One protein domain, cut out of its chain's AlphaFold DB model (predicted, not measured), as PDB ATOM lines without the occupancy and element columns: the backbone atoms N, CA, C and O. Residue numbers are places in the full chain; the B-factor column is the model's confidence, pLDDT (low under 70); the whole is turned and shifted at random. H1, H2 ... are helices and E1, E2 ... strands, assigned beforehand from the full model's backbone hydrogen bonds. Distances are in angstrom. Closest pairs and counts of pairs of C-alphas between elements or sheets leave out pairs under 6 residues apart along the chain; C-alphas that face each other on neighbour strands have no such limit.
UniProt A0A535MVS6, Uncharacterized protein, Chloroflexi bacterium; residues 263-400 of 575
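This is residues 263 to 400 of the 575 residues of an uncharacterized protein of Chloroflexi bacterium (UniProt A0A535MVS6). A small three-stranded sheet, E1, E5 and E4, stands like a wall partway along an elongated model, with two helices over one of its faces: the long helix H1 over E1, and H5, which meets H1 with its first residues, 388 to 392, and leads away from it over E5 and E4. H2 packs on H1 and H5 towards one end; towards the other end H3 packs on the small hairpin of E2 and E3, and the long loop between those two strands reaches to Gly 351. The printed part has 138 residues, with five named helices and five named strands in the order H1 H2 E1 H3 E2 E3 E4 E5 H4 H5. The larger sheet has the order E1, E5, E4 and is mixed, E2 and E3 form an antiparallel pair, and the class is mixed, helices and strands. The whole is compact by its radius of gyration of the C-alphas, 15.4 A, yet its outline is a rod of 55 by 25 by 24 A.

Begin at the inner strand E5, residues 376 to 380. Beside it is the edge strand E1, residues 305 to 309, parallel to it at 22 degrees; look for N 307 and O 377, 2.8 A apart and within hydrogen-bond range. The other edge strand is E4, residues 370 to 373, antiparallel to E5 at 175 degrees and forming a hairpin with it, with N 378 and O 371 at 2.8 A. H1, residues 263 to 284, is on this sheet over E1, at a height over the sheet of 9.4 A; on the local plane it runs slantwise to the strands, only just, at 33 degrees to E1. H5, residues 388 to 400, is on the same face, at a height of 10.2 A, and runs along the strands, at 26 degrees to E5 on the local plane. H1 and H5 touch, closest at the C-alphas of Phe 279 and Arg 388, 5.9 A, at a steep tilt of 68 degrees, only just short of about perpendicular. H2, residues 290 to 300, forms a helical hairpin with H1, closest at the C-alphas of Phe 284 and Lys 293, 4.3 A. H2 also touches H5 and is about perpendicular to it at 84 degrees, with the C-alphas of Leu 292 and Arg 396 closest at 6.0 A. H4, residues 381 to 385, only grazes the sheet; it touches H1, closest at the C-alphas of Asn 272 and Ile 384, 7.0 A, and touches H5 only at the corner, only just, with 3 pairs of C-alphas within 8 A. Now find E2, residues 328 to 331, and E3, residues 360 to 363, an antiparallel hairpin at 152 degrees, with N 330 and O 361 at 2.9 A. The closest C-alphas of E2 and H3, residues 315 to 321, are those of Ala 329 and Ser 315, 4.5 A apart; H3 touches no helix. Every O i to N i+4 pair is within hydrogen-bond range in H1, H3, H4 and H5, and 6 of 7 are in H2.

Find C-alpha 263 at (55.590, 20.802, -52.405); from there H1 runs 31.4 A to C-alpha 284 at (25.546, 11.994, -54.823). H2 measures 15.1 A, E1 12.5 A, H3 10.1 A and E2 10.4 A. E3 measures 9.7 A, E4 10.4 A, E5 13.2 A and H4 6.1 A. H5 runs 18.3 A and ends at C-alpha 400, at (19.673, 24.678, -46.799).

The two C-alphas farthest apart are those of His 288 and Gly 351, 56.0 A. The printed part has no cut, and its one long link is E2 to E3, 28 residues. The mean pLDDT of the printed part is 88.4; look for values under 70 at residues 350 to 353 and at residue 368.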
ATOM      1  N   ASP A 263      56.075  21.994 -51.707       84.06
ATOM      2  CA  ASP A 263      55.590  20.802 -52.405       84.06
ATOM      3  C   ASP A 263      54.804  19.866 -51.479       84.06
ATOM      4  O   ASP A 263      53.765  19.336 -51.884       84.06
ATOM      5  N   ALA A 264      55.209  19.729 -50.212       88.12
ATOM      6  CA  ALA A 264      54.429  19.002 -49.211       88.12
ATOM      7  C   ALA A 264      53.052  19.648 -48.977       88.12
ATOM      8  O   ALA A 264      52.040  18.947 -48.905       88.12
ATOM      9  N   ALA A 265      52.986  20.982 -48.913       93.69
ATOM     10  CA  ALA A 265      51.729  21.708 -48.749       93.69
ATOM     11  C   ALA A 265      50.805  21.551 -49.975       93.69
ATOM     12  O   ALA A 265      49.599  21.353 -49.810       93.69
ATOM     13  N   LYS A 266      51.357  21.550 -51.198       92.44
ATOM     14  CA  LYS A 266      50.604  21.243 -52.429       92.44
ATOM     15  C   LYS A 266      50.065  19.817 -52.436       92.44
ATOM     16  O   LYS A 266      48.877  19.619 -52.672       92.44
ATOM     17  N   ALA A 267      50.905  18.833 -52.115       88.44
ATOM     18  CA  ALA A 267      50.492  17.433 -52.052       88.44
ATOM     19  C   ALA A 267      49.387  17.208 -51.000       88.44
ATOM     20  O   ALA A 267      48.420  16.476 -51.242       88.44
ATOM     21  N   GLN A 268      49.483  17.882 -49.849       95.69
ATOM     22  CA  GLN A 268      48.430  17.868 -48.835       95.69
ATOM     23  C   GLN A 268      47.142  18.514 -49.355       95.69
ATOM     24  O   GLN A 268      46.052  17.981 -49.133       95.69
ATOM     25  N   HIS A 269      47.244  19.635 -50.072       95.25
ATOM     26  CA  HIS A 269      46.088  20.283 -50.680       95.25
ATOM     27  C   HIS A 269      45.392  19.365 -51.692       95.25
ATOM     28  O   HIS A 269      44.179  19.181 -51.616       95.25
ATOM     29  N   ASP A 270      46.141  18.698 -52.569       93.25
ATOM     30  CA  ASP A 270      45.591  17.747 -53.543       93.25
ATOM     31  C   ASP A 270      44.929  16.539 -52.874       93.25
ATOM     32  O   ASP A 270      43.867  16.077 -53.307       93.25
ATOM     33  N   THR A 271      45.506  16.068 -51.768       95.06
ATOM     34  CA  THR A 271      44.916  15.015 -50.930       95.06
ATOM     35  C   THR A 271      43.582  15.469 -50.336       95.06
ATOM     36  O   THR A 271      42.582  14.748 -50.422       95.06
ATOM     37  N   ASN A 272      43.525  16.685 -49.792       95.75
ATOM     38  CA  ASN A 272      42.309  17.277 -49.236       95.75
ATOM     39  C   ASN A 272      41.222  17.455 -50.313       95.75
ATOM     40  O   ASN A 272      40.067  17.081 -50.093       95.75
ATOM     41  N   ARG A 273      41.587  17.948 -51.507       95.31
ATOM     42  CA  ARG A 273      40.683  18.063 -52.667       95.31
ATOM     43  C   ARG A 273      40.124  16.704 -53.081       95.31
ATOM     44  O   ARG A 273      38.915  16.557 -53.248       95.31
ATOM     45  N   THR A 274      40.986  15.701 -53.224       93.62
ATOM     46  CA  THR A 274      40.592  14.339 -53.624       93.62
ATOM     47  C   THR A 274      39.656  13.706 -52.594       93.62
ATOM     48  O   THR A 274      38.640  13.101 -52.951       93.62
ATOM     49  N   THR A 275      39.947  13.910 -51.310       95.62
ATOM     50  CA  THR A 275      39.121  13.443 -50.190       95.62
ATOM     51  C   THR A 275      37.726  14.065 -50.234       95.62
ATOM     52  O   THR A 275      36.727  13.345 -50.244       95.62
ATOM     53  N   LEU A 276      37.635  15.394 -50.350       95.75
ATOM     54  CA  LEU A 276      36.349  16.088 -50.445       95.75
ATOM     55  C   LEU A 276      35.561  15.701 -51.698       95.75
ATOM     56  O   LEU A 276      34.351  15.489 -51.613       95.75
ATOM     57  N   ARG A 277      36.225  15.553 -52.851       95.31
ATOM     58  CA  ARG A 277      35.569  15.102 -54.086       95.31
ATOM     59  C   ARG A 277      34.965  13.709 -53.907       95.31
ATOM     60  O   ARG A 277      33.808  13.506 -54.263       95.31
ATOM     61  N   THR A 278      35.690  12.800 -53.256       95.06
ATOM     62  CA  THR A 278      35.173  11.468 -52.901       95.06
ATOM     63  C   THR A 278      33.933  11.572 -52.010       95.06
ATOM     64  O   THR A 278      32.941  10.888 -52.247       95.06
ATOM     65  N   PHE A 279      33.931  12.466 -51.016       96.62
ATOM     66  CA  PHE A 279      32.759  12.663 -50.158       96.62
ATOM     67  C   PHE A 279      31.549  13.218 -50.920       96.62
ATOM     68  O   PHE A 279      30.418  12.824 -50.627       96.62
ATOM     69  N   VAL A 280      31.766  14.115 -51.888       96.62
ATOM     70  CA  VAL A 280      30.709  14.635 -52.771       96.62
ATOM     71  C   VAL A 280      30.150  13.523 -53.658       96.62
ATOM     72  O   VAL A 280      28.931  13.371 -53.740       96.62
ATOM     73  N   ASP A 281      31.008  12.709 -54.269       95.38
ATOM     74  CA  ASP A 281      30.580  11.600 -55.128       95.38
ATOM     75  C   ASP A 281      29.814  10.526 -54.333       95.38
ATOM     76  O   ASP A 281      28.744  10.078 -54.756       95.38
ATOM     77  N   ASP A 282      30.286  10.166 -53.138       96.44
ATOM     78  CA  ASP A 282      29.581   9.252 -52.230       96.44
ATOM     79  C   ASP A 282      28.216   9.806 -51.790       96.44
ATOM     80  O   ASP A 282      27.247   9.053 -51.641       96.44
ATOM     81  N   GLY A 283      28.132  11.122 -51.561       95.62
ATOM     82  CA  GLY A 283      26.887  11.805 -51.221       95.62
ATOM     83  C   GLY A 283      25.898  11.809 -52.390       95.62
ATOM     84  O   GLY A 283      24.717  11.520 -52.200       95.62
ATOM     85  N   PHE A 284      26.379  12.018 -53.617       95.00
ATOM     86  CA  PHE A 284      25.546  11.994 -54.823       95.00
ATOM     87  C   PHE A 284      24.969  10.599 -55.101       95.00
ATOM     88  O   PHE A 284      23.862  10.450 -55.627       95.00
ATOM     89  N   ASN A 285      25.702   9.559 -54.706       94.12
ATOM     90  CA  ASN A 285      25.291   8.168 -54.853       94.12
ATOM     91  C   ASN A 285      24.368   7.668 -53.723       94.12
ATOM     92  O   ASN A 285      23.975   6.495 -53.725       94.12
ATOM     93  N   GLN A 286      23.978   8.525 -52.772       92.81
ATOM     94  CA  GLN A 286      23.052   8.146 -51.704       92.81
ATOM     95  C   GLN A 286      21.672   7.762 -52.247       92.81
ATOM     96  O   GLN A 286      21.080   8.444 -53.083       92.81
ATOM     97  N   ARG A 287      21.126   6.658 -51.725       88.50
ATOM     98  CA  ARG A 287      19.795   6.149 -52.105       88.50
ATOM     99  C   ARG A 287      18.690   6.542 -51.131       88.50
ATOM    100  O   ARG A 287      17.537   6.642 -51.532       88.50
ATOM    101  N   HIS A 288      19.044   6.731 -49.862       87.50
ATOM    102  CA  HIS A 288      18.086   6.979 -48.781       87.50
ATOM    103  C   HIS A 288      18.140   8.421 -48.274       87.50
ATOM    104  O   HIS A 288      17.106   8.986 -47.929       87.50
ATOM    105  N   ASP A 289      19.325   9.036 -48.278       90.56
ATOM    106  CA  ASP A 289      19.497  10.441 -47.915       90.56
ATOM    107  C   ASP A 289      19.347  11.326 -49.159       90.56
ATOM    108  O   ASP A 289      20.315  11.684 -49.832       90.56
ATOM    109  N   ARG A 290      18.091  11.631 -49.502       89.31
ATOM    110  CA  ARG A 290      17.765  12.458 -50.671       89.31
ATOM    111  C   ARG A 290      18.286  13.890 -50.528       89.31
ATOM    112  O   ARG A 290      18.718  14.457 -51.523       89.31
ATOM    113  N   MET A 291      18.264  14.456 -49.321       90.56
ATOM    114  CA  MET A 291      18.753  15.818 -49.089       90.56
ATOM    115  C   MET A 291      20.253  15.908 -49.359       90.56
ATOM    116  O   MET A 291      20.681  16.793 -50.086       90.56
ATOM    117  N   LEU A 292      21.045  14.951 -48.864       93.31
ATOM    118  CA  LEU A 292      22.479  14.888 -49.151       93.31
ATOM    119  C   LEU A 292      22.773  14.665 -50.639       93.31
ATOM    120  O   LEU A 292      23.647  15.326 -51.205       93.31
ATOM    121  N   LYS A 293      22.033  13.757 -51.287       94.19
ATOM    122  CA  LYS A 293      22.148  13.545 -52.735       94.19
ATOM    123  C   LYS A 293      21.912  14.842 -53.504       94.19
ATOM    124  O   LYS A 293      22.691  15.190 -54.384       94.19
ATOM    125  N   ASN A 294      20.853  15.564 -53.161       92.88
ATOM    126  CA  ASN A 294      20.535  16.816 -53.822       92.88
ATOM    127  C   ASN A 294      21.588  17.888 -53.494       92.88
ATOM    128  O   ASN A 294      22.121  18.492 -54.414       92.88
ATOM    129  N   SER A 295      21.994  18.056 -52.230       93.06
ATOM    130  CA  SER A 295      23.078  18.970 -51.831       93.06
ATOM    131  C   SER A 295      24.375  18.744 -52.618       93.06
ATOM    132  O   SER A 295      25.016  19.695 -53.054       93.06
ATOM    133  N   THR A 296      24.764  17.489 -52.846       95.00
ATOM    134  CA  THR A 296      25.955  17.161 -53.651       95.00
ATOM    135  C   THR A 296      25.742  17.371 -55.149       95.00
ATOM    136  O   THR A 296      26.683  17.733 -55.851       95.00
ATOM    137  N   GLU A 297      24.515  17.237 -55.658       93.19
ATOM    138  CA  GLU A 297      24.181  17.603 -57.039       93.19
ATOM    139  C   GLU A 297      24.398  19.103 -57.305       93.19
ATOM    140  O   GLU A 297      24.894  19.458 -58.376       93.19
ATOM    141  N   TRP A 298      24.121  19.986 -56.335       92.88
ATOM    142  CA  TRP A 298      24.435  21.422 -56.465       92.88
ATOM    143  C   TRP A 298      25.929  21.663 -56.681       92.88
ATOM    144  O   TRP A 298      26.299  22.474 -57.528       92.88
ATOM    145  N   VAL A 299      26.778  20.933 -55.954       94.19
ATOM    146  CA  VAL A 299      28.238  21.017 -56.097       94.19
ATOM    147  C   VAL A 299      28.655  20.510 -57.475       94.19
ATOM    148  O   VAL A 299      29.351  21.198 -58.215       94.19
ATOM    149  N   ARG A 300      28.174  19.324 -57.875       92.19
ATOM    150  CA  ARG A 300      28.542  18.697 -59.157       92.19
ATOM    151  C   ARG A 300      28.096  19.497 -60.379       92.19
ATOM    152  O   ARG A 300      28.747  19.430 -61.416       92.19
ATOM    153  N   THR A 301      26.994  20.232 -60.263       88.44
ATOM    154  CA  THR A 301      26.469  21.111 -61.321       88.44
ATOM    155  C   THR A 301      27.016  22.535 -61.242       88.44
ATOM    156  O   THR A 301      26.594  23.388 -62.022       88.44
ATOM    157  N   ASN A 302      27.972  22.793 -60.339       88.12
ATOM    158  CA  ASN A 302      28.612  24.091 -60.134       88.12
ATOM    159  C   ASN A 302      27.622  25.221 -59.784       88.12
ATOM    160  O   ASN A 302      27.870  26.391 -60.073       88.12
ATOM    161  N   ARG A 303      26.475  24.877 -59.180       87.44
ATOM    162  CA  ARG A 303      25.515  25.865 -58.666       87.44
ATOM    163  C   ARG A 303      25.944  26.420 -57.314       87.44
ATOM    164  O   ARG A 303      25.602  27.549 -56.978       87.44
ATOM    165  N   ILE A 304      26.703  25.624 -56.569       89.94
ATOM    166  CA  ILE A 304      27.486  26.082 -55.431       89.94
ATOM    167  C   ILE A 304      28.926  25.623 -55.605       89.94
ATOM    168  O   ILE A 304      29.176  24.512 -56.083       89.94
ATOM    169  N   LYS A 305      29.869  26.474 -55.215       92.75
ATOM    170  CA  LYS A 305      31.294  26.163 -55.250       92.75
ATOM    171  C   LYS A 305      31.779  25.785 -53.867       92.75
ATOM    172  O   LYS A 305      31.435  26.448 -52.896       92.75
ATOM    173  N   ILE A 306      32.601  24.742 -53.797       93.19
ATOM    174  CA  ILE A 306      33.320  24.382 -52.576       93.19
ATOM    175  C   ILE A 306      34.788  24.731 -52.764       93.19
ATOM    176  O   ILE A 306      35.383  24.295 -53.744       93.19
ATOM    177  N   TYR A 307      35.382  25.451 -51.822       93.62
ATOM    178  CA  TYR A 307      36.809  25.750 -51.805       93.62
ATOM    179  C   TYR A 307      37.486  25.033 -50.632       93.62
ATOM    180  O   TYR A 307      37.208  25.346 -49.473       93.62
ATOM    181  N   PRO A 308      38.357  24.046 -50.906       93.06
ATOM    182  CA  PRO A 308      39.136  23.386 -49.866       93.06
ATOM    183  C   PRO A 308      40.236  24.321 -49.353       93.06
ATOM    184  O   PRO A 308      41.226  24.551 -50.040       93.06
ATOM    185  N   LEU A 309      40.113  24.836 -48.135       92.31
ATOM    186  CA  LEU A 309      41.114  25.719 -47.541       92.31
ATOM    187  C   LEU A 309      42.170  24.894 -46.800       92.31
ATOM    188  O   LEU A 309      42.007  24.479 -45.653       92.31
ATOM    189  N   THR A 310      43.279  24.632 -47.488       94.31
ATOM    190  CA  THR A 310      44.478  23.984 -46.928       94.31
ATOM    191  C   THR A 310      45.528  25.049 -46.615       94.31
ATOM    192  O   THR A 310      45.749  25.888 -47.488       94.31
ATOM    193  N   PRO A 311      46.156  25.069 -45.424       94.19
ATOM    194  CA  PRO A 311      47.183  26.061 -45.114       94.19
ATOM    195  C   PRO A 311      48.340  26.029 -46.118       94.19
ATOM    196  O   PRO A 311      48.786  24.954 -46.526       94.19
ATOM    197  N   THR A 312      48.841  27.200 -46.503       94.88
ATOM    198  CA  THR A 312      50.073  27.310 -47.294       94.88
ATOM    199  C   THR A 312      51.309  26.993 -46.433       94.88
ATOM    200  O   THR A 312      51.254  27.094 -45.207       94.88
ATOM    201  N   HIS A 313      52.451  26.621 -47.031       93.06
ATOM    202  CA  HIS A 313      53.671  26.333 -46.242       93.06
ATOM    203  C   HIS A 313      54.189  27.560 -45.468       93.06
ATOM    204  O   HIS A 313      54.798  27.427 -44.411       93.06
ATOM    205  N   ASP A 314      53.899  28.757 -45.981       91.44
ATOM    206  CA  ASP A 314      54.292  30.069 -45.464       91.44
ATOM    207  C   ASP A 314      53.130  30.810 -44.763       91.44
ATOM    208  O   ASP A 314      53.187  32.025 -44.561       91.44
ATOM    209  N   SER A 315      52.071  30.083 -44.387       93.25
ATOM    210  CA  SER A 315      50.756  30.621 -44.005       93.25
ATOM    211  C   SER A 315      50.802  31.745 -42.964       93.25
ATOM    212  O   SER A 315      50.273  32.834 -43.200       93.25
ATOM    213  N   ALA A 316      51.497  31.525 -41.843       91.69
ATOM    214  CA  ALA A 316      51.594  32.509 -40.766       91.69
ATOM    215  C   ALA A 316      52.389  33.760 -41.186       91.69
ATOM    216  O   ALA A 316      51.999  34.886 -40.880       91.69
ATOM    217  N   ALA A 317      53.489  33.576 -41.922       89.94
ATOM    218  CA  ALA A 317      54.329  34.683 -42.378       89.94
ATOM    219  C   ALA A 317      53.594  35.560 -43.403       89.94
ATOM    220  O   ALA A 317      53.707  36.787 -43.386       89.94
ATOM    221  N   ARG A 318      52.807  34.923 -44.271       91.75
ATOM    222  CA  ARG A 318      51.964  35.578 -45.265       91.75
ATOM    223  C   ARG A 318      50.816  36.361 -44.627       91.75
ATOM    224  O   ARG A 318      50.620  37.525 -44.974       91.75
ATOM    225  N   ALA A 319      50.118  35.768 -43.658       91.69
ATOM    226  CA  ALA A 319      49.067  36.443 -42.898       91.69
ATOM    227  C   ALA A 319      49.622  37.647 -42.112       91.69
ATOM    228  O   ALA A 319      49.071  38.745 -42.189       91.69
ATOM    229  N   ALA A 320      50.776  37.492 -41.454       90.62
ATOM    230  CA  ALA A 320      51.444  38.584 -40.749       90.62
ATOM    231  C   ALA A 320      51.823  39.749 -41.682       90.62
ATOM    232  O   ALA A 320      51.562  40.904 -41.343       90.62
ATOM    233  N   GLN A 321      52.374  39.476 -42.875       88.25
ATOM    234  CA  GLN A 321      52.694  40.527 -43.852       88.25
ATOM    235  C   GLN A 321      51.441  41.260 -44.361       88.25
ATOM    236  O   GLN A 321      51.515  42.444 -44.684       88.25
ATOM    237  N   ALA A 322      50.294  40.581 -44.399       88.19
ATOM    238  CA  ALA A 322      49.008  41.172 -44.754       88.19
ATOM    239  C   ALA A 322      48.325  41.928 -43.593       88.19
ATOM    240  O   ALA A 322      47.201  42.396 -43.755       88.19
ATOM    241  N   GLY A 323      48.973  42.052 -42.427       91.06
ATOM    242  CA  GLY A 323      48.403  42.717 -41.251       91.06
ATOM    243  C   GLY A 323      47.447  41.846 -40.428       91.06
ATOM    244  O   GLY A 323      46.706  42.383 -39.609       91.06
ATOM    245  N   LYS A 324      47.479  40.519 -40.611       90.25
ATOM    246  CA  LYS A 324      46.611  39.530 -39.946       90.25
ATOM    247  C   LYS A 324      47.430  38.562 -39.070       90.25
ATOM    248  O   LYS A 324      47.551  37.384 -39.395       90.25
ATOM    249  N   PRO A 325      48.052  39.019 -37.966       89.06
ATOM    250  CA  PRO A 325      49.029  38.221 -37.213       89.06
ATOM    251  C   PRO A 325      48.446  36.997 -36.484       89.06
ATOM    252  O   PRO A 325      49.193  36.069 -36.190       89.06
ATOM    253  N   ALA A 326      47.142  36.984 -36.187       88.06
ATOM    254  CA  ALA A 326      46.428  35.824 -35.626       88.06
ATOM    255  C   ALA A 326      45.794  34.923 -36.707       88.06
ATOM    256  O   ALA A 326      45.149  33.918 -36.399       88.06
ATOM    257  N   GLY A 327      45.961  35.323 -37.966       90.38
ATOM    258  CA  GLY A 327      45.333  34.735 -39.127       90.38
ATOM    259  C   GLY A 327      46.136  33.616 -39.771       90.38
ATOM    260  O   GLY A 327      47.189  33.194 -39.288       90.38
ATOM    261  N   ALA A 328      45.636  33.164 -40.915       92.50
ATOM    262  CA  ALA A 328      46.298  32.172 -41.744       92.50
ATOM    263  C   ALA A 328      45.983  32.394 -43.223       92.50
ATOM    264  O   ALA A 328      44.971  32.984 -43.599       92.50
ATOM    265  N   ALA A 329      46.886  31.900 -44.058       94.00
ATOM    266  CA  ALA A 329      46.747  31.867 -45.496       94.00
ATOM    267  C   ALA A 329      46.475  30.445 -46.011       94.00
ATOM    268  O   ALA A 329      47.127  29.490 -45.570       94.00
ATOM    269  N   TYR A 330      45.543  30.314 -46.959       94.38
ATOM    270  CA  TYR A 330      45.061  29.029 -47.474       94.38
ATOM    271  C   TYR A 330      45.031  28.982 -49.005       94.38
ATOM    272  O   TYR A 330      44.736  29.984 -49.648       94.38
ATOM    273  N   PHE A 331      45.296  27.811 -49.589       93.62
ATOM    274  CA  PHE A 331      45.248  27.578 -51.038       93.62
ATOM    275  C   PHE A 331      43.858  27.782 -51.666       93.62
ATOM    276  O   PHE A 331      42.829  27.612 -51.011       93.62
ATOM    277  N   SER A 332      43.867  27.972 -52.988       80.38
ATOM    278  CA  SER A 332      42.745  27.790 -53.914       80.38
ATOM    279  C   SER A 332      41.550  28.717 -53.706       80.38
ATOM    280  O   SER A 332      40.417  28.277 -53.838       80.38
ATOM    281  N   TYR A 333      41.761  30.002 -53.417       85.44
ATOM    282  CA  TYR A 333      40.666  30.981 -53.411       85.44
ATOM    283  C   TYR A 333      41.109  32.343 -53.962       85.44
ATOM    284  O   TYR A 333      42.176  32.814 -53.580       85.44
ATOM    285  N   PRO A 334      40.325  33.017 -54.826       80.44
ATOM    286  CA  PRO A 334      38.946  32.699 -55.222       80.44
ATOM    287  C   PRO A 334      38.828  31.762 -56.432       80.44
ATOM    288  O   PRO A 334      37.718  31.451 -56.870       80.44
ATOM    289  N   THR A 335      39.941  31.312 -57.010       82.25
ATOM    290  CA  THR A 335      39.934  30.328 -58.104       82.25
ATOM    291  C   THR A 335      40.390  28.964 -57.590       82.25
ATOM    292  O   THR A 335      41.037  28.896 -56.553       82.25
ATOM    293  N   GLY A 336      40.031  27.872 -58.272       86.12
ATOM    294  CA  GLY A 336      40.367  26.521 -57.807       86.12
ATOM    295  C   GLY A 336      39.286  25.849 -56.965       86.12
ATOM    296  O   GLY A 336      39.614  25.128 -56.022       86.12
ATOM    297  N   ASP A 337      38.005  26.049 -57.283       93.12
ATOM    298  CA  ASP A 337      36.930  25.315 -56.615       93.12
ATOM    299  C   ASP A 337      37.104  23.791 -56.772       93.12
ATOM    300  O   ASP A 337      37.861  23.290 -57.608       93.12
ATOM    301  N   LEU A 338      36.422  23.021 -55.932       94.19
ATOM    302  CA  LEU A 338      36.554  21.571 -55.840       94.19
ATOM    303  C   LEU A 338      36.290  20.860 -57.175       94.19
ATOM    304  O   LEU A 338      36.837  19.776 -57.400       94.19
ATOM    305  N   MET A 339      35.467  21.440 -58.054       90.44
ATOM    306  CA  MET A 339      35.117  20.863 -59.353       90.44
ATOM    307  C   MET A 339      36.048  21.323 -60.482       90.44
ATOM    308  O   MET A 339      36.123  20.635 -61.504       90.44
ATOM    309  N   SER A 340      36.823  22.393 -60.297       88.88
ATOM    310  CA  SER A 340      37.865  22.829 -61.232       88.88
ATOM    311  C   SER A 340      39.203  22.094 -61.015       88.88
ATOM    312  O   SER A 340      39.389  21.390 -60.013       88.88
ATOM    313  N   PRO A 341      40.179  22.234 -61.936       83.69
ATOM    314  CA  PRO A 341      41.574  21.914 -61.639       83.69
ATOM    315  C   PRO A 341      42.069  22.668 -60.399       83.69
ATOM    316  O   PRO A 341      41.555  23.744 -60.078       83.69
ATOM    317  N   ALA A 342      43.047  22.089 -59.698       86.12
ATOM    318  CA  ALA A 342      43.751  22.786 -58.629       86.12
ATOM    319  C   ALA A 342      44.533  23.972 -59.204       86.12
ATOM    320  O   ALA A 342      45.006  23.926 -60.342       86.12
ATOM    321  N   VAL A 343      44.671  25.017 -58.401       84.88
ATOM    322  CA  VAL A 343      45.492  26.190 -58.699       84.88
ATOM    323  C   VAL A 343      46.382  26.444 -57.494       84.88
ATOM    324  O   VAL A 343      46.006  26.138 -56.361       84.88
ATOM    325  N   TYR A 344      47.556  27.015 -57.718       85.69
ATOM    326  CA  TYR A 344      48.492  27.302 -56.640       85.69
ATOM    327  C   TYR A 344      49.003  28.720 -56.782       85.69
ATOM    328  O   TYR A 344      48.990  29.284 -57.868       85.69
ATOM    329  N   TYR A 345      49.468  29.299 -55.687       86.62
ATOM    330  CA  TYR A 345      50.236  30.529 -55.772       86.62
ATOM    331  C   TYR A 345      51.657  30.227 -56.226       86.62
ATOM    332  O   TYR A 345      52.172  29.117 -56.066       86.62
ATOM    333  N   THR A 346      52.317  31.248 -56.732       82.06
ATOM    334  CA  THR A 346      53.709  31.200 -57.130       82.06
ATOM    335  C   THR A 346      54.606  31.285 -55.892       82.06
ATOM    336  O   THR A 346      54.591  32.285 -55.172       82.06
ATOM    337  N   ARG A 347      55.390  30.229 -55.606       85.50
ATOM    338  CA  ARG A 347      56.312  30.220 -54.454       85.50
ATOM    339  C   ARG A 347      57.278  31.399 -54.543       85.50
ATOM    340  O   ARG A 347      57.893  31.630 -55.583       85.50
ATOM    341  N   ARG A 348      57.432  32.105 -53.432       79.38
ATOM    342  CA  ARG A 348      58.401  33.184 -53.285       79.38
ATOM    343  C   ARG A 348      59.821  32.607 -53.273       79.38
ATOM    344  O   ARG A 348      60.095  31.720 -52.476       79.38
ATOM    345  N   MET A 349      60.723  33.119 -54.106       70.88
ATOM    346  CA  MET A 349      62.157  32.819 -53.996       70.88
ATOM    347  C   MET A 349      62.794  33.646 -52.879       70.88
ATOM    348  O   MET A 349      62.355  34.762 -52.566       70.88
ATOM    349  N   MET A 350      63.858  33.131 -52.263       65.19
ATOM    350  CA  MET A 350      64.537  33.841 -51.185       65.19
ATOM    351  C   MET A 350      65.043  35.224 -51.630       65.19
ATOM    352  O   MET A 350      65.943  35.356 -52.456       65.19
ATOM    353  N   GLY A 351      64.504  36.271 -51.001       63.81
ATOM    354  CA  GLY A 351      64.837  37.672 -51.283       63.81
ATOM    355  C   GLY A 351      63.791  38.432 -52.109       63.81
ATOM    356  O   GLY A 351      63.847  39.658 -52.135       63.81
ATOM    357  N   GLU A 352      62.807  37.754 -52.710       67.69
ATOM    358  CA  GLU A 352      61.649  38.411 -53.354       67.69
ATOM    359  C   GLU A 352      60.778  39.110 -52.304       67.69
ATOM    360  O   GLU A 352      60.784  38.694 -51.156       67.69
ATOM    361  N   THR A 353      60.017  40.153 -52.629       67.38
ATOM    362  CA  THR A 353      58.970  40.715 -51.737       67.38
ATOM    363  C   THR A 353      57.959  41.496 -52.574       67.38
ATOM    364  O   THR A 353      58.405  42.322 -53.354       67.38
ATOM    365  N   PRO A 354      56.629  41.405 -52.405       76.50
ATOM    366  CA  PRO A 354      55.862  40.675 -51.393       76.50
ATOM    367  C   PRO A 354      55.567  39.219 -51.799       76.50
ATOM    368  O   PRO A 354      56.001  38.765 -52.851       76.50
ATOM    369  N   TYR A 355      54.840  38.474 -50.959       83.00
ATOM    370  CA  TYR A 355      54.312  37.159 -51.343       83.00
ATOM    371  C   TYR A 355      53.290  37.256 -52.492       83.00
ATOM    372  O   TYR A 355      52.468  38.174 -52.513       83.00
ATOM    373  N   ASP A 356      53.271  36.258 -53.382       82.25
ATOM    374  CA  ASP A 356      52.199  36.081 -54.370       82.25
ATOM    375  C   ASP A 356      50.920  35.569 -53.702       82.25
ATOM    376  O   ASP A 356      50.781  34.369 -53.483       82.25
ATOM    377  N   ASN A 357      49.988  36.450 -53.345       86.38
ATOM    378  CA  ASN A 357      48.700  36.056 -52.758       86.38
ATOM    379  C   ASN A 357      47.649  35.639 -53.803       86.38
ATOM    380  O   ASN A 357      46.469  35.521 -53.475       86.38
ATOM    381  N   THR A 358      48.042  35.412 -55.056       82.56
ATOM    382  CA  THR A 358      47.116  34.936 -56.081       82.56
ATOM    383  C   THR A 358      46.610  33.545 -55.722       82.56
ATOM    384  O   THR A 358      47.388  32.635 -55.445       82.56
ATOM    385  N   ASN A 359      45.288  33.372 -55.730       86.62
ATOM    386  CA  ASN A 359      44.616  32.144 -55.299       86.62
ATOM    387  C   ASN A 359      44.867  31.771 -53.829       86.62
ATOM    388  O   ASN A 359      44.804  30.591 -53.478       86.62
ATOM    389  N   VAL A 360      45.139  32.761 -52.975       90.88
ATOM    390  CA  VAL A 360      45.290  32.571 -51.536       90.88
ATOM    391  C   VAL A 360      44.185  33.299 -50.777       90.88
ATOM    392  O   VAL A 360      44.014  34.509 -50.927       90.88
ATOM    393  N   ASN A 361      43.478  32.578 -49.909       91.56
ATOM    394  CA  ASN A 361      42.576  33.189 -48.937       91.56
ATOM    395  C   ASN A 361      43.351  33.637 -47.691       91.56
ATOM    396  O   ASN A 361      44.141  32.851 -47.170       91.56
ATOM    397  N   LEU A 362      43.104  34.853 -47.199       91.81
ATOM    398  CA  LEU A 362      43.756  35.422 -46.015       91.81
ATOM    399  C   LEU A 362      42.733  35.679 -44.906       91.81
ATOM    400  O   LEU A 362      42.031  36.694 -44.909       91.81
ATOM    401  N   GLU A 363      42.703  34.780 -43.931       88.75
ATOM    402  CA  GLU A 363      41.782  34.840 -42.796       88.75
ATOM    403  C   GLU A 363      42.365  35.625 -41.629       88.75
ATOM    404  O   GLU A 363      43.576  35.622 -41.416       88.75
ATOM    405  N   ASP A 364      41.498  36.273 -40.850       85.56
ATOM    406  CA  ASP A 364      41.885  37.003 -39.632       85.56
ATOM    407  C   ASP A 364      42.064  36.085 -38.411       85.56
ATOM    408  O   ASP A 364      42.699  36.477 -37.431       85.56
ATOM    409  N   SER A 365      41.534  34.859 -38.476       79.19
ATOM    410  CA  SER A 365      41.599  33.855 -37.412       79.19
ATOM    411  C   SER A 365      41.704  32.438 -37.979       79.19
ATOM    412  O   SER A 365      41.208  32.145 -39.062       79.19
ATOM    413  N   THR A 366      42.309  31.536 -37.206       78.94
ATOM    414  CA  THR A 366      42.378  30.087 -37.481       78.94
ATOM    415  C   THR A 366      41.279  29.283 -36.779       78.94
ATOM    416  O   THR A 366      41.259  28.059 -36.871       78.94
ATOM    417  N   SER A 367      40.386  29.951 -36.039       73.75
ATOM    418  CA  SER A 367      39.399  29.305 -35.164       73.75
ATOM    419  C   SER A 367      38.119  28.842 -35.858       73.75
ATOM    420  O   SER A 367      37.291  28.208 -35.213       73.75
ATOM    421  N   VAL A 368      37.914  29.207 -37.123       67.38
ATOM    422  CA  VAL A 368      36.708  28.845 -37.878       67.38
ATOM    423  C   VAL A 368      36.966  27.580 -38.691       67.38
ATOM    424  O   VAL A 368      38.083  27.339 -39.127       67.38
ATOM    425  N   ASP A 369      35.942  26.762 -38.909       76.62
ATOM    426  CA  ASP A 369      36.050  25.534 -39.715       76.62
ATOM    427  C   ASP A 369      35.774  25.772 -41.212       76.62
ATOM    428  O   ASP A 369      35.902  24.866 -42.044       76.62
ATOM    429  N   GLY A 370      35.410  27.002 -41.571       76.12
ATOM    430  CA  GLY A 370      35.002  27.399 -42.907       76.12
ATOM    431  C   GLY A 370      34.181  28.683 -42.888       76.12
ATOM    432  O   GLY A 370      33.966  29.274 -41.832       76.12
ATOM    433  N   PHE A 371      33.712  29.087 -44.063       79.06
ATOM    434  CA  PHE A 371      32.719  30.146 -44.218       79.06
ATOM    435  C   PHE A 371      31.746  29.785 -45.337       79.06
ATOM    436  O   PHE A 371      32.062  28.987 -46.227       79.06
ATOM    437  N   GLN A 372      30.572  30.398 -45.305       78.31
ATOM    438  CA  GLN A 372      29.592  30.328 -46.374       78.31
ATOM    439  C   GLN A 372      29.255  31.743 -46.830       78.31
ATOM    440  O   GLN A 372      29.164  32.661 -46.024       78.31
ATOM    441  N   ASP A 373      29.101  31.885 -48.140       77.19
ATOM    442  CA  ASP A 373      28.639  33.093 -48.806       77.19
ATOM    443  C   ASP A 373      27.728  32.708 -49.982       77.19
ATOM    444  O   ASP A 373      27.592  31.536 -50.354       77.19
ATOM    445  N   ALA A 374      27.098  33.698 -50.619       76.19
ATOM    446  CA  ALA A 374      26.203  33.475 -51.753       76.19
ATOM    447  C   ALA A 374      26.887  32.688 -52.896       76.19
ATOM    448  O   ALA A 374      27.651  33.231 -53.694       76.19
ATOM    449  N   GLY A 375      26.567  31.394 -53.000       81.81
ATOM    450  CA  GLY A 375      27.104  30.488 -54.022       81.81
ATOM    451  C   GLY A 375      28.481  29.894 -53.705       81.81
ATOM    452  O   GLY A 375      29.047  29.212 -54.565       81.81
ATOM    453  N   VAL A 376      29.006  30.100 -52.494       88.56
ATOM    454  CA  VAL A 376      30.353  29.686 -52.087       88.56
ATOM    455  C   VAL A 376      30.333  29.050 -50.697       88.56
ATOM    456  O   VAL A 376      29.738  29.580 -49.771       88.56
ATOM    457  N   ILE A 377      31.026  27.922 -50.546       89.06
ATOM    458  CA  ILE A 377      31.345  27.309 -49.254       89.06
ATOM    459  C   ILE A 377      32.848  27.082 -49.212       89.06
ATOM    460  O   ILE A 377      33.405  26.393 -50.066       89.06
ATOM    461  N   ALA A 378      33.514  27.614 -48.204       89.62
ATOM    462  CA  ALA A 378      34.902  27.313 -47.918       89.62
ATOM    463  C   ALA A 378      34.985  26.332 -46.749       89.62
ATOM    464  O   ALA A 378      34.330  26.525 -45.730       89.62
ATOM    465  N   ILE A 379      35.784  25.275 -46.896       89.56
ATOM    466  CA  ILE A 379      35.939  24.224 -45.883       89.56
ATOM    467  C   ILE A 379      37.410  24.136 -45.503       89.56
ATOM    468  O   ILE A 379      38.244  23.795 -46.347       89.56
ATOM    469  N   MET A 380      37.736  24.417 -44.243       89.38
ATOM    470  CA  MET A 380      39.106  24.328 -43.746       89.38
ATOM    471  C   MET A 380      39.578  22.887 -43.587       89.38
ATOM    472  O   MET A 380      38.792  21.964 -43.378       89.38
ATOM    473  N   GLN A 381      40.895  22.683 -43.642       89.69
ATOM    474  CA  GLN A 381      41.502  21.367 -43.428       89.69
ATOM    475  C   GLN A 381      41.066  20.714 -42.104       89.69
ATOM    476  O   GLN A 381      40.909  19.493 -42.071       89.69
ATOM    477  N   SER A 382      40.837  21.488 -41.038       87.62
ATOM    478  CA  SER A 382      40.303  20.982 -39.763       87.62
ATOM    479  C   SER A 382      38.961  20.271 -39.955       87.62
ATOM    480  O   SER A 382      38.807  19.126 -39.536       87.62
ATOM    481  N   ALA A 383      38.028  20.893 -40.675       84.69
ATOM    482  CA  ALA A 383      36.737  20.315 -41.029       84.69
ATOM    483  C   ALA A 383      36.873  19.069 -41.919       84.69
ATOM    484  O   ALA A 383      36.153  18.088 -41.731       84.69
ATOM    485  N   ILE A 384      37.828  19.059 -42.857       89.69
ATOM    486  CA  ILE A 384      38.112  17.872 -43.686       89.69
ATOM    487  C   ILE A 384      38.586  16.706 -42.805       89.69
ATOM    488  O   ILE A 384      38.146  15.571 -42.996       89.69
ATOM    489  N   ALA A 385      39.433  16.986 -41.809       89.81
ATOM    490  CA  ALA A 385      39.973  15.989 -40.886       89.81
ATOM    491  C   ALA A 385      38.913  15.373 -39.953       89.81
ATOM    492  O   ALA A 385      39.068  14.224 -39.541       89.81
ATOM    493  N   GLN A 386      37.806  16.074 -39.677       90.12
ATOM    494  CA  GLN A 386      36.648  15.508 -38.963       90.12
ATOM    495  C   GLN A 386      35.917  14.422 -39.781       90.12
ATOM    496  O   GLN A 386      35.137  13.629 -39.247       90.12
ATOM    497  N   GLY A 387      36.201  14.342 -41.082       91.88
ATOM    498  CA  GLY A 387      35.807  13.244 -41.947       91.88
ATOM    499  C   GLY A 387      34.428  13.395 -42.586       91.88
ATOM    500  O   GLY A 387      33.718  14.393 -42.462       91.88
ATOM    501  N   ARG A 388      34.043  12.346 -43.319       93.06
ATOM    502  CA  ARG A 388      32.914  12.367 -44.262       93.06
ATOM    503  C   ARG A 388      31.576  12.767 -43.642       93.06
ATOM    504  O   ARG A 388      30.821  13.508 -44.260       93.06
ATOM    505  N   GLN A 389      31.259  12.265 -42.447       90.56
ATOM    506  CA  GLN A 389      29.961  12.540 -41.814       90.56
ATOM    507  C   GLN A 389      29.834  13.999 -41.376       90.56
ATOM    508  O   GLN A 389      28.761  14.579 -41.543       90.56
ATOM    509  N   TYR A 390      30.925  14.590 -40.878       88.69
ATOM    510  CA  TYR A 390      30.967  16.008 -40.538       88.69
ATOM    511  C   TYR A 390      30.750  16.863 -41.785       88.69
ATOM    512  O   TYR A 390      29.800  17.643 -41.835       88.69
ATOM    513  N   PHE A 391      31.525  16.606 -42.845       90.69
ATOM    514  CA  PHE A 391      31.368  17.296 -44.125       90.69
ATOM    515  C   PHE A 391      29.939  17.197 -44.679       90.69
ATOM    516  O   PHE A 391      29.373  18.196 -45.106       90.69
ATOM    517  N   TRP A 392      29.315  16.017 -44.647       92.06
ATOM    518  CA  TRP A 392      27.926  15.860 -45.088       92.06
ATOM    519  C   TRP A 392      26.921  16.628 -44.230       92.06
ATOM    520  O   TRP A 392      25.888  17.049 -44.748       92.06
ATOM    521  N   SER A 393      27.188  16.783 -42.930       87.75
ATOM    522  CA  SER A 393      26.361  17.605 -42.045       87.75
ATOM    523  C   SER A 393      26.463  19.079 -42.419       87.75
ATOM    524  O   SER A 393      25.432  19.691 -42.689       87.75
ATOM    525  N   VAL A 394      27.690  19.599 -42.536       87.06
ATOM    526  CA  VAL A 394      27.959  20.977 -42.974       87.06
ATOM    527  C   VAL A 394      27.327  21.222 -44.343       87.06
ATOM    528  O   VAL A 394      26.539  22.139 -44.510       87.06
ATOM    529  N   LEU A 395      27.549  20.335 -45.316       90.12
ATOM    530  CA  LEU A 395      27.018  20.513 -46.665       90.12
ATOM    531  C   LEU A 395      25.483  20.553 -46.710       90.12
ATOM    532  O   LEU A 395      24.918  21.309 -47.491       90.12
ATOM    533  N   ARG A 396      24.772  19.741 -45.919       91.00
ATOM    534  CA  ARG A 396      23.303  19.836 -45.865       91.00
ATOM    535  C   ARG A 396      22.850  21.144 -45.218       91.00
ATOM    536  O   ARG A 396      21.901  21.737 -45.727       91.00
ATOM    537  N   HIS A 397      23.520  21.553 -44.140       89.19
ATOM    538  CA  HIS A 397      23.246  22.781 -43.399       89.19
ATOM    539  C   HIS A 397      23.423  24.015 -44.293       89.19
ATOM    540  O   HIS A 397      22.446  24.696 -44.594       89.19
ATOM    541  N   GLU A 398      24.620  24.203 -44.848       86.44
ATOM    542  CA  GLU A 398      24.952  25.370 -45.670       86.44
ATOM    543  C   GLU A 398      24.094  25.469 -46.938       86.44
ATOM    544  O   GLU A 398      23.643  26.546 -47.341       86.44
ATOM    545  N   LEU A 399      23.802  24.328 -47.575       89.50
ATOM    546  CA  LEU A 399      22.936  24.304 -48.758       89.50
ATOM    547  C   LEU A 399      21.492  24.644 -48.416       89.50
ATOM    548  O   LEU A 399      20.791  25.168 -49.280       89.50
ATOM    549  N   GLN A 400      21.038  24.361 -47.194       89.06
ATOM    550  CA  GLN A 400      19.673  24.678 -46.799       89.06
ATOM    551  C   GLN A 400      19.444  26.193 -46.762       89.06
ATOM    552  O   GLN A 400      18.354  26.625 -47.143       89.06
TER     553      GLN A 400